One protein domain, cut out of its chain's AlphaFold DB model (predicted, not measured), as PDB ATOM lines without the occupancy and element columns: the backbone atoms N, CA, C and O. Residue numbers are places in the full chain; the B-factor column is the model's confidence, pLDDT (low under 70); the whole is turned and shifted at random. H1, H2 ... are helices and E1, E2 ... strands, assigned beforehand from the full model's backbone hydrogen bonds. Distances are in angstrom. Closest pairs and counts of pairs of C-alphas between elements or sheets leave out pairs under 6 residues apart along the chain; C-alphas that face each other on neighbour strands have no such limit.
ATOM      1  N   MET A   7     -54.851  22.565 -16.168       91.75
ATOM      2  CA  MET A   7     -53.557  22.809 -16.785       91.75
ATOM      3  C   MET A   7     -53.359  21.834 -17.946       91.75
ATOM      4  O   MET A   7     -53.943  20.741 -17.929       91.75
ATOM      5  N   PRO A   8     -52.528  22.168 -18.941       91.69
ATOM      6  CA  PRO A   8     -52.204  21.208 -19.973       91.69
ATOM      7  C   PRO A   8     -51.334  20.086 -19.391       91.69
ATOM      8  O   PRO A   8     -50.329  20.325 -18.724       91.69
ATOM      9  N   ALA A   9     -51.750  18.844 -19.617       89.44
ATOM     10  CA  ALA A   9     -50.958  17.648 -19.357       89.44
ATOM     11  C   ALA A   9     -49.940  17.425 -20.480       89.44
ATOM     12  O   ALA A   9     -48.784  17.113 -20.214       89.44
ATOM     13  N   THR A  10     -50.379  17.619 -21.724       89.75
ATOM     14  CA  THR A  10     -49.561  17.543 -22.935       89.75
ATOM     15  C   THR A  10     -50.031  18.596 -23.930       89.75
ATOM     16  O   THR A  10     -51.216  18.946 -23.956       89.75
ATOM     17  N   ILE A  11     -49.116  19.049 -24.784       90.56
ATOM     18  CA  ILE A  11     -49.409  19.911 -25.926       90.56
ATOM     19  C   ILE A  11     -48.850  19.261 -27.191       90.56
ATOM     20  O   ILE A  11     -47.719  18.782 -27.218       90.56
ATOM     21  N   ASP A  12     -49.659  19.218 -28.236       88.44
ATOM     22  CA  ASP A  12     -49.255  18.773 -29.560       88.44
ATOM     23  C   ASP A  12     -49.207  19.987 -30.485       88.44
ATOM     24  O   ASP A  12     -50.253  20.498 -30.889       88.44
ATOM     25  N   CYS A  13     -48.002  20.492 -30.748       88.56
ATOM     26  CA  CYS A  13     -47.773  21.552 -31.721       88.56
ATOM     27  C   CYS A  13     -47.656  20.971 -33.128       88.56
ATOM     28  O   CYS A  13     -46.979  19.969 -33.342       88.56
ATOM     29  N   ARG A  14     -48.298  21.624 -34.096       85.25
ATOM     30  CA  ARG A  14     -48.263  21.235 -35.507       85.25
ATOM     31  C   ARG A  14     -48.291  22.461 -36.410       85.25
ATOM     32  O   ARG A  14     -48.766  23.522 -36.013       85.25
ATOM     33  N   PHE A  15     -47.839  22.286 -37.640       80.25
ATOM     34  CA  PHE A  15     -48.125  23.232 -38.711       80.25
ATOM     35  C   PHE A  15     -49.574  22.996 -39.160       80.25
ATOM     36  O   PHE A  15     -49.936  21.869 -39.495       80.25
ATOM     37  N   ASP A  16     -50.426  24.023 -39.102       75.12
ATOM     38  CA  ASP A  16     -51.824  23.939 -39.560       75.12
ATOM     39  C   ASP A  16     -51.933  24.037 -41.091       75.12
ATOM     40  O   ASP A  16     -52.957  23.681 -41.669       75.12
ATOM     41  N   SER A  17     -50.865  24.475 -41.758       66.81
ATOM     42  CA  SER A  17     -50.715  24.431 -43.209       66.81
ATOM     43  C   SER A  17     -49.309  23.965 -43.560       66.81
ATOM     44  O   SER A  17     -48.347  24.432 -42.961       66.81
ATOM     45  N   THR A  18     -49.205  23.074 -44.544       62.34
ATOM     46  CA  THR A  18     -47.931  22.626 -45.135       62.34
ATOM     47  C   THR A  18     -47.504  23.507 -46.312       62.34
ATOM     48  O   THR A  18     -46.574  23.166 -47.044       62.34
ATOM     49  N   ALA A  19     -48.232  24.600 -46.577       62.00
ATOM     50  CA  ALA A  19     -47.887  25.523 -47.645       62.00
ATOM     51  C   ALA A  19     -46.626  26.318 -47.252       62.00
ATOM     52  O   ALA A  19     -46.601  26.915 -46.167       62.00
ATOM     53  N   PRO A  20     -45.599  26.384 -48.122       56.53
ATOM     54  CA  PRO A  20     -44.374  27.121 -47.837       56.53
ATOM     55  C   PRO A  20     -44.673  28.570 -47.435       56.53
ATOM     56  O   PRO A  20     -45.374  29.290 -48.143       56.53
ATOM     57  N   GLY A  21     -44.150  29.000 -46.285       55.88
ATOM     58  CA  GLY A  21     -44.318  30.370 -45.786       55.88
ATOM     59  C   GLY A  21     -45.571  30.619 -44.941       55.88
ATOM     60  O   GLY A  21     -45.720  31.716 -44.409       55.88
ATOM     61  N   SER A  22     -46.440  29.625 -44.727       57.09
ATOM     62  CA  SER A  22     -47.550  29.768 -43.780       57.09
ATOM     63  C   SER A  22     -47.035  29.668 -42.336       57.09
ATOM     64  O   SER A  22     -46.414  28.683 -41.951       57.09
ATOM     65  N   HIS A  23     -47.253  30.706 -41.523       59.03
ATOM     66  CA  HIS A  23     -46.948  30.710 -40.079       59.03
ATOM     67  C   HIS A  23     -48.146  30.227 -39.240       59.03
ATOM     68  O   HIS A  23     -48.257  30.549 -38.057       59.03
ATOM     69  N   ALA A  24     -49.086  29.510 -39.859       65.88
ATOM     70  CA  ALA A  24     -50.235  28.967 -39.158       65.88
ATOM     71  C   ALA A  24     -49.777  27.758 -38.334       65.88
ATOM     72  O   ALA A  24     -49.531  26.681 -38.878       65.88
ATOM     73  N   TYR A  25     -49.616  27.952 -37.026       71.50
ATOM     74  CA  TYR A  25     -49.294  26.882 -36.088       71.50
ATOM     75  C   TYR A  25     -50.519  26.552 -35.247       71.50
ATOM     76  O   TYR A  25     -51.120  27.430 -34.626       71.50
ATOM     77  N   GLY A  26     -50.844  25.268 -35.197       76.38
ATOM     78  CA  GLY A  26     -51.905  24.728 -34.369       76.38
ATOM     79  C   GLY A  26     -51.351  24.122 -33.095       76.38
ATOM     80  O   GLY A  26     -50.228  23.617 -33.050       76.38
ATOM     81  N   SER A  27     -52.175  24.129 -32.053       82.81
ATOM     82  CA  SER A  27     -51.903  23.384 -30.828       82.81
ATOM     83  C   SER A  27     -53.131  22.600 -30.395       82.81
ATOM     84  O   SER A  27     -54.248  23.122 -30.365       82.81
ATOM     85  N   ARG A  28     -52.922  21.331 -30.044       87.44
ATOM     86  CA  ARG A  28     -53.930  20.504 -29.382       87.44
ATOM     87  C   ARG A  28     -53.478  20.203 -27.962       87.44
ATOM     88  O   ARG A  28     -52.359  19.754 -27.743       87.44
ATOM     89  N   PHE A  29     -54.366  20.427 -27.002       89.44
ATOM     90  CA  PHE A  29     -54.078  20.232 -25.586       89.44
ATOM     91  C   PHE A  29     -54.828  19.024 -25.040       89.44
ATOM     92  O   PHE A  29     -56.010  18.836 -25.334       89.44
ATOM     93  N   THR A  30     -54.156  18.261 -24.184       91.25
ATOM     94  CA  THR A  30     -54.814  17.351 -23.242       91.25
ATOM     95  C   THR A  30     -54.844  18.043 -21.892       91.25
ATOM     96  O   THR A  30     -53.799  18.470 -21.406       91.25
ATOM     97  N   TRP A  31     -56.017  18.168 -21.280       91.69
ATOM     98  CA  TRP A  31     -56.197  18.913 -20.034       91.69
ATOM     99  C   TRP A  31     -56.261  17.983 -18.827       91.69
ATOM    100  O   TRP A  31     -56.835  16.899 -18.897       91.69
ATOM    101  N   LYS A  32     -55.716  18.435 -17.698       91.50
ATOM    102  CA  LYS A  32     -55.890  17.806 -16.384       91.50
ATOM    103  C   LYS A  32     -56.264  18.860 -15.339       91.50
ATOM    104  O   LYS A  32     -55.870  20.015 -15.517       91.50
ATOM    105  N   PRO A  33     -57.006  18.513 -14.274       92.50
ATOM    106  CA  PRO A  33     -57.328  19.462 -13.212       92.50
ATOM    107  C   PRO A  33     -56.062  20.119 -12.658       92.50
ATOM    108  O   PRO A  33     -55.045  19.446 -12.465       92.50
ATOM    109  N   ILE A  34     -56.109  21.430 -12.422       89.94
ATOM    110  CA  ILE A  34     -54.970  22.152 -11.856       89.94
ATOM    111  C   ILE A  34     -54.817  21.775 -10.372       89.94
ATOM    112  O   ILE A  34     -55.768  21.930  -9.600       89.94
ATOM    113  N   PRO A  35     -53.648  21.274  -9.931       87.75
ATOM    114  CA  PRO A  35     -53.429  21.022  -8.514       87.75
ATOM    115  C   PRO A  35     -53.437  22.331  -7.716       87.75
ATOM    116  O   PRO A  35     -53.115  23.405  -8.232       87.75
ATOM    117  N   ARG A  36     -53.768  22.242  -6.425       87.25
ATOM    118  CA  ARG A  36     -53.782  23.408  -5.532       87.25
ATOM    119  C   ARG A  36     -52.396  24.069  -5.517       87.25
ATOM    120  O   ARG A  36     -51.385  23.380  -5.420       87.25
ATOM    121  N   ASN A  37     -52.357  25.399  -5.607       86.19
ATOM    122  CA  ASN A  37     -51.136  26.221  -5.604       86.19
ATOM    123  C   ASN A  37     -50.159  25.987  -6.776       86.19
ATOM    124  O   ASN A  37     -49.014  26.449  -6.716       86.19
ATOM    125  N   LYS A  38     -50.588  25.316  -7.853       90.19
ATOM    126  CA  LYS A  38     -49.791  25.225  -9.080       90.19
ATOM    127  C   LYS A  38     -50.071  26.402 -10.006       90.19
ATOM    128  O   LYS A  38     -51.217  26.786 -10.224       90.19
ATOM    129  N   ARG A  39     -49.001  26.972 -10.551       92.06
ATOM    130  CA  ARG A  39     -49.016  27.954 -11.635       92.06
ATOM    131  C   ARG A  39     -48.423  27.279 -12.852       92.06
ATOM    132  O   ARG A  39     -47.444  26.553 -12.719       92.06
ATOM    133  N   TRP A  40     -48.987  27.543 -14.018       93.50
ATOM    134  CA  TRP A  40     -48.477  26.993 -15.261       93.50
ATOM    135  C   TRP A  40     -48.455  28.047 -16.358       93.50
ATOM    136  O   TRP A  40     -49.164  29.051 -16.292       93.50
ATOM    137  N   GLN A  41     -47.620  27.792 -17.355       93.94
ATOM    138  CA  GLN A  41     -47.565  28.524 -18.611       93.94
ATOM    139  C   GLN A  41     -47.277  27.553 -19.751       93.94
ATOM    140  O   GLN A  41     -46.719  26.475 -19.530       93.94
ATOM    141  N   TRP A  42     -47.658  27.924 -20.967       93.12
ATOM    142  CA  TRP A  42     -47.289  27.197 -22.177       93.12
ATOM    143  C   TRP A  42     -47.017  28.187 -23.297       93.12
ATOM    144  O   TRP A  42     -47.550  29.293 -23.307       93.12
ATOM    145  N   ALA A  43     -46.205  27.766 -24.255       92.06
ATOM    146  CA  ALA A  43     -45.950  28.538 -25.459       92.06
ATOM    147  C   ALA A  43     -45.742  27.599 -26.645       92.06
ATOM    148  O   ALA A  43     -45.357  26.437 -26.475       92.06
ATOM    149  N   VAL A  44     -46.020  28.117 -27.842       90.06
ATOM    150  CA  VAL A  44     -45.747  27.475 -29.131       90.06
ATOM    151  C   VAL A  44     -45.126  28.513 -30.050       90.06
ATOM    152  O   VAL A  44     -45.600  29.645 -30.107       90.06
ATOM    153  N   GLY A  45     -44.084  28.140 -30.779       89.00
ATOM    154  CA  GLY A  45     -43.379  29.064 -31.656       89.00
ATOM    155  C   GLY A  45     -42.081  28.481 -32.186       89.00
ATOM    156  O   GLY A  45     -41.835  27.287 -32.073       89.00
ATOM    157  N   VAL A  46     -41.246  29.326 -32.781       89.25
ATOM    158  CA  VAL A  46     -39.907  28.923 -33.236       89.25
ATOM    159  C   VAL A  46     -38.958  28.714 -32.039       89.25
ATOM    160  O   VAL A  46     -39.185  29.323 -30.988       89.25
ATOM    161  N   PRO A  47     -37.909  27.877 -32.162       91.50
ATOM    162  CA  PRO A  47     -37.013  27.547 -31.051       91.50
ATOM    163  C   PRO A  47     -36.431  28.765 -30.318       91.50
ATOM    164  O   PRO A  47     -36.351  28.772 -29.092       91.50
ATOM    165  N   GLU A  48     -36.081  29.829 -31.044       91.81
ATOM    166  CA  GLU A  48     -35.477  31.045 -30.488       91.81
ATOM    167  C   GLU A  48     -36.456  31.810 -29.583       91.81
ATOM    168  O   GLU A  48     -36.077  32.361 -28.542       91.81
ATOM    169  N   TYR A  49     -37.741  31.803 -29.949       89.19
ATOM    170  CA  TYR A  49     -38.803  32.397 -29.144       89.19
ATOM    171  C   TYR A  49     -39.021  31.588 -27.859       89.19
ATOM    172  O   TYR A  49     -39.046  32.158 -26.768       89.19
ATOM    173  N   LEU A  50     -39.072  30.254 -27.963       92.31
ATOM    174  CA  LEU A  50     -39.237  29.378 -26.799       92.31
ATOM    175  C   LEU A  50     -38.061  29.459 -25.824       92.31
ATOM    176  O   LEU A  50     -38.278  29.417 -24.615       92.31
ATOM    177  N   ALA A  51     -36.831  29.589 -26.323       93.00
ATOM    178  CA  ALA A  51     -35.655  29.783 -25.477       93.00
ATOM    179  C   ALA A  51     -35.743  31.092 -24.671       93.00
ATOM    180  O   ALA A  51     -35.414  31.123 -23.484       93.00
ATOM    181  N   THR A  52     -36.242  32.166 -25.291       93.81
ATOM    182  CA  THR A  52     -36.473  33.447 -24.604       93.81
ATOM    183  C   THR A  52     -37.542  33.316 -23.520       93.81
ATOM    184  O   THR A  52     -37.336  33.761 -22.387       93.81
ATOM    185  N   ASP A  53     -38.663  32.670 -23.842       93.94
ATOM    186  CA  ASP A  53     -39.746  32.421 -22.889       93.94
ATOM    187  C   ASP A  53     -39.286  31.543 -21.724       93.94
ATOM    188  O   ASP A  53     -39.610  31.835 -20.576       93.94
ATOM    189  N   GLU A  54     -38.475  30.519 -21.981       94.12
ATOM    190  CA  GLU A  54     -37.945  29.631 -20.948       94.12
ATOM    191  C   GLU A  54     -37.155  30.393 -19.879       94.12
ATOM    192  O   GLU A  54     -37.387  30.186 -18.686       94.12
ATOM    193  N   ILE A  55     -36.301  31.339 -20.278       95.56
ATOM    194  CA  ILE A  55     -35.577  32.205 -19.336       95.56
ATOM    195  C   ILE A  55     -36.564  33.017 -18.482       95.56
ATOM    196  O   ILE A  55     -36.382  33.158 -17.269       95.56
ATOM    197  N   GLN A  56     -37.636  33.542 -19.083       95.75
ATOM    198  CA  GLN A  56     -38.665  34.287 -18.349       95.75
ATOM    199  C   GLN A  56     -39.469  33.389 -17.401       95.75
ATOM    200  O   GLN A  56     -39.797  33.807 -16.289       95.75
ATOM    201  N   MET A  57     -39.769  32.152 -17.801       96.56
ATOM    202  CA  MET A  57     -40.477  31.179 -16.966       96.56
ATOM    203  C   MET A  57     -39.628  30.746 -15.772       96.56
ATOM    204  O   MET A  57     -40.130  30.740 -14.647       96.56
ATOM    205  N   GLN A  58     -38.330  30.513 -15.978       94.94
ATOM    206  CA  GLN A  58     -37.383  30.233 -14.897       94.94
ATOM    207  C   GLN A  58     -37.308  31.390 -13.892       94.94
ATOM    208  O   GLN A  58     -37.402  31.162 -12.687       94.94
ATOM    209  N   ARG A  59     -37.260  32.649 -14.359       96.25
ATOM    210  CA  ARG A  59     -37.321  33.842 -13.485       96.25
ATOM    211  C   ARG A  59     -38.619  33.937 -12.677       96.25
ATOM    212  O   ARG A  59     -38.622  34.501 -11.587       96.25
ATOM    213  N   LYS A  60     -39.720  33.374 -13.183       95.44
ATOM    214  CA  LYS A  60     -41.014  33.276 -12.480       95.44
ATOM    215  C   LYS A  60     -41.094  32.072 -11.523       95.44
ATOM    216  O   LYS A  60     -42.123  31.887 -10.862       95.44
ATOM    217  N   GLY A  61     -40.029  31.273 -11.431       96.12
ATOM    218  CA  GLY A  61     -39.959  30.056 -10.623       96.12
ATOM    219  C   GLY A  61     -40.707  28.870 -11.234       96.12
ATOM    220  O   GLY A  61     -41.141  27.987 -10.497       96.12
ATOM    221  N   LEU A  62     -40.921  28.871 -12.552       96.62
ATOM    222  CA  LEU A  62     -41.483  27.739 -13.284       96.62
ATOM    223  C   LEU A  62     -40.349  26.936 -13.939       96.62
ATOM    224  O   LEU A  62     -39.371  27.503 -14.418       96.62
ATOM    225  N   HIS A  63     -40.505  25.620 -14.000       94.94
ATOM    226  CA  HIS A  63     -39.597  24.690 -14.661       94.94
ATOM    227  C   HIS A  63     -40.331  23.923 -15.771       94.94
ATOM    228  O   HIS A  63     -41.547  23.715 -15.676       94.94
ATOM    229  N   PRO A  64     -39.629  23.529 -16.848       93.56
ATOM    230  CA  PRO A  64     -40.240  22.794 -17.945       93.56
ATOM    231  C   PRO A  64     -40.669  21.400 -17.475       93.56
ATOM    232  O   PRO A  64     -39.905  20.687 -16.830       93.56
ATOM    233  N   VAL A  65     -41.892  21.006 -17.820       93.69
ATOM    234  CA  VAL A  65     -42.435  19.656 -17.559       93.69
ATOM    235  C   VAL A  65     -42.839  18.924 -18.828       93.69
ATOM    236  O   VAL A  65     -43.102  17.724 -18.799       93.69
ATOM    237  N   PHE A  66     -42.886  19.635 -19.950       93.50
ATOM    238  CA  PHE A  66     -43.104  19.061 -21.263       93.50
ATOM    239  C   PHE A  66     -42.416  19.931 -22.306       93.50
ATOM    240  O   PHE A  66     -42.497  21.159 -22.229       93.50
ATOM    241  N   ARG A  67     -41.796  19.291 -23.296       93.06
ATOM    242  CA  ARG A  67     -41.264  19.938 -24.492       93.06
ATOM    243  C   ARG A  67     -41.444  19.011 -25.683       93.06
ATOM    244  O   ARG A  67     -41.239  17.804 -25.563       93.06
ATOM    245  N   LYS A  68     -41.812  19.573 -26.825       92.25
ATOM    246  CA  LYS A  68     -41.884  18.856 -28.094       92.25
ATOM    247  C   LYS A  68     -41.454  19.784 -29.217       92.25
ATOM    248  O   LYS A  68     -41.861  20.941 -29.241       92.25
ATOM    249  N   SER A  69     -40.681  19.248 -30.151       91.69
ATOM    250  CA  SER A  69     -40.249  19.958 -31.354       91.69
ATOM    251  C   SER A  69     -40.767  19.211 -32.577       91.69
ATOM    252  O   SER A  69     -40.708  17.982 -32.640       91.69
ATOM    253  N   VAL A  70     -41.307  19.948 -33.542       89.50
ATOM    254  CA  VAL A  70     -41.840  19.413 -34.795       89.50
ATOM    255  C   VAL A  70     -41.158  20.122 -35.948       89.50
ATOM    256  O   VAL A  70     -41.117  21.349 -35.998       89.50
ATOM    257  N   ARG A  71     -40.628  19.335 -36.881       89.12
ATOM    258  CA  ARG A  71     -39.964  19.829 -38.084       89.12
ATOM    259  C   ARG A  71     -40.864  19.614 -39.295       89.12
ATOM    260  O   ARG A  71     -41.349  18.504 -39.495       89.12
ATOM    261  N   GLU A  72     -41.078  20.655 -40.090       82.25
ATOM    262  CA  GLU A  72     -41.883  20.575 -41.307       82.25
ATOM    263  C   GLU A  72     -41.126  19.805 -42.407       82.25
ATOM    264  O   GLU A  72     -40.013  20.204 -42.784       82.25
ATOM    265  N   PRO A  73     -41.713  18.725 -42.958       68.00
ATOM    266  CA  PRO A  73     -41.157  18.032 -44.110       68.00
ATOM    267  C   PRO A  73     -41.373  18.892 -45.363       68.00
ATOM    268  O   PRO A  73     -42.472  18.971 -45.899       68.00
ATOM    269  N   GLY A  74     -40.322  19.582 -45.806       76.19
ATOM    270  CA  GLY A  74     -40.348  20.445 -46.990       76.19
ATOM    271  C   GLY A  74     -39.481  21.684 -46.807       76.19
ATOM    272  O   GLY A  74     -38.436  21.805 -47.438       76.19
ATOM    273  N   SER A  75     -39.871  22.578 -45.896       77.69
ATOM    274  CA  SER A  75     -39.096  23.792 -45.594       77.69
ATOM    275  C   SER A  75     -37.958  23.559 -44.595       77.69
ATOM    276  O   SER A  75     -37.056  24.385 -44.474       77.69
ATOM    277  N   GLY A  76     -38.015  22.461 -43.832       81.94
ATOM    278  CA  GLY A  76     -37.068  22.173 -42.759       81.94
ATOM    279  C   GLY A  76     -37.226  23.065 -41.526       81.94
ATOM    280  O   GLY A  76     -36.414  22.927 -40.610       81.94
ATOM    281  N   ARG A  77     -38.248  23.933 -41.485       84.81
ATOM    282  CA  ARG A  77     -38.568  24.795 -40.342       84.81
ATOM    283  C   ARG A  77     -38.954  23.956 -39.136       84.81
ATOM    284  O   ARG A  77     -39.628  22.936 -39.268       84.81
ATOM    285  N   THR A  78     -38.576  24.432 -37.960       89.44
ATOM    286  CA  THR A  78     -38.903  23.791 -36.688       89.44
ATOM    287  C   THR A  78     -39.811  24.705 -35.886       89.44
ATOM    288  O   THR A  78     -39.584  25.912 -35.815       89.44
ATOM    289  N   ILE A  79     -40.825  24.115 -35.269       90.19
ATOM    290  CA  ILE A  79     -41.581  24.723 -34.179       90.19
ATOM    291  C   ILE A  79     -41.377  23.905 -32.920       90.19
ATOM    292  O   ILE A  79     -41.172  22.694 -32.972       90.19
ATOM    293  N   GLU A  80     -41.473  24.571 -31.788       92.31
ATOM    294  CA  GLU A  80     -41.448  23.959 -30.478       92.31
ATOM    295  C   GLU A  80     -42.688  24.346 -29.697       92.31
ATOM    296  O   GLU A  80     -43.298  25.397 -29.903       92.31
ATOM    297  N   CYS A  81     -43.040  23.474 -28.769       93.06
ATOM    298  CA  CYS A  81     -44.026  23.739 -27.758       93.06
ATOM    299  C   CYS A  81     -43.545  23.247 -26.403       93.06
ATOM    300  O   CYS A  81     -42.976  22.159 -26.290       93.06
ATOM    301  N   SER A  82     -43.819  24.046 -25.379       94.44
ATOM    302  CA  SER A  82     -43.371  23.784 -24.015       94.44
ATOM    303  C   SER A  82     -44.476  24.066 -23.012       94.44
ATOM    304  O   SER A  82     -45.319  24.938 -23.226       94.44
ATOM    305  N   ILE A  83     -44.456  23.324 -21.907       94.94
ATOM    306  CA  ILE A  83     -45.284  23.569 -20.724       94.94
ATOM    307  C   ILE A  83     -44.343  23.736 -19.535       94.94
ATOM    308  O   ILE A  83     -43.478  22.887 -19.305       94.94
ATOM    309  N   TRP A  84     -44.552  24.791 -18.756       96.12
ATOM    310  CA  TRP A  84     -43.832  25.053 -17.514       96.12
ATOM    311  C   TRP A  84     -44.789  25.087 -16.327       96.12
ATOM    312  O   TRP A  84     -45.916  25.567 -16.446       96.12
ATOM    313  N   THR A  85     -44.331  24.614 -15.172       94.88
ATOM    314  CA  THR A  85     -45.052  24.703 -13.891       94.88
ATOM    315  C   THR A  85     -44.077  24.978 -12.753       94.88
ATOM    316  O   THR A  85     -42.888  24.717 -12.891       94.88
ATOM    317  N   ASN A  86     -44.555  25.519 -11.632       94.31
ATOM    318  CA  ASN A  86     -43.835  25.414 -10.354       94.31
ATOM    319  C   ASN A  86     -44.098  24.054  -9.706       94.31
ATOM    320  O   ASN A  86     -44.880  23.255 -10.273       94.31
TER     321      ASN A  86
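What this domain is: This is residues 7 to 86 of the 86 residues of an uncharacterized protein of Mesorhizobium sp (UniProt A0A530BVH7). A twisted antiparallel sheet, E3 - E5 - E4, makes the middle of a slab; helix H1 covers one face along the strands, and hairpin E1 - E2 is partly face to face with the other. The printed part has 80 residues, with one named helix and five named strands in the order E1 E2 E3 H1 E4 E5; the class is mixed. It is only just compact, close to loose, with a radius of gyration of the C-alphas of 13.5 A, and spans 43 by 25 by 14 A.

How they stand to each other: Begin with E1, residues 7 to 15, and E2, residues 25 to 33, an antiparallel hairpin with N 9 and O 30 at 2.7 A. Next find E3, residues 40 to 45, antiparallel to E5, residues 78 to 85, with N 41 and O 84 at 2.9 A. E5 and E4, residues 63 to 71, form an antiparallel hairpin, with N 81 and O 68 at 2.8 A. The two sheets form a sandwich, face to face with best planes 19 degrees apart; the closest C-alphas of E1 and E5, Cys 13 and Cys 81, are 5.9 A apart. H1, residues 47 to 59, is on the sheet E3 E5 E4 in two layers, a helix on one face, at a height of 8.8 A; its closest C-alphas with E5 are Pro 47 and Glu 80, 5.7 A apart. Every O i to N i+4 pair in H1 is within hydrogen-bond range. E3, H1 and E4 form a split strand-helix-strand unit, E5 between its same-way strands, with a right-handed crossover. E2 and H1 are apart.

Where its parts are: Find C-alpha 7 at (-53.557, 22.809, -16.785); E1 runs 22.6 A, bending by 65 degrees at residue 10. E2 runs 25.4 A, E3 17.3 A and H1 18.7 A. E4 runs 23.9 A, and E5 23.6 A to C-alpha 85 at (-45.052, 24.703, -13.891).

The domain as a whole: The C-alphas farthest apart, Arg 36 and Gly 74, are 43.7 A apart. The printed part has no cut and no long link. Residues 17 to 24 and 73 have pLDDT under 70.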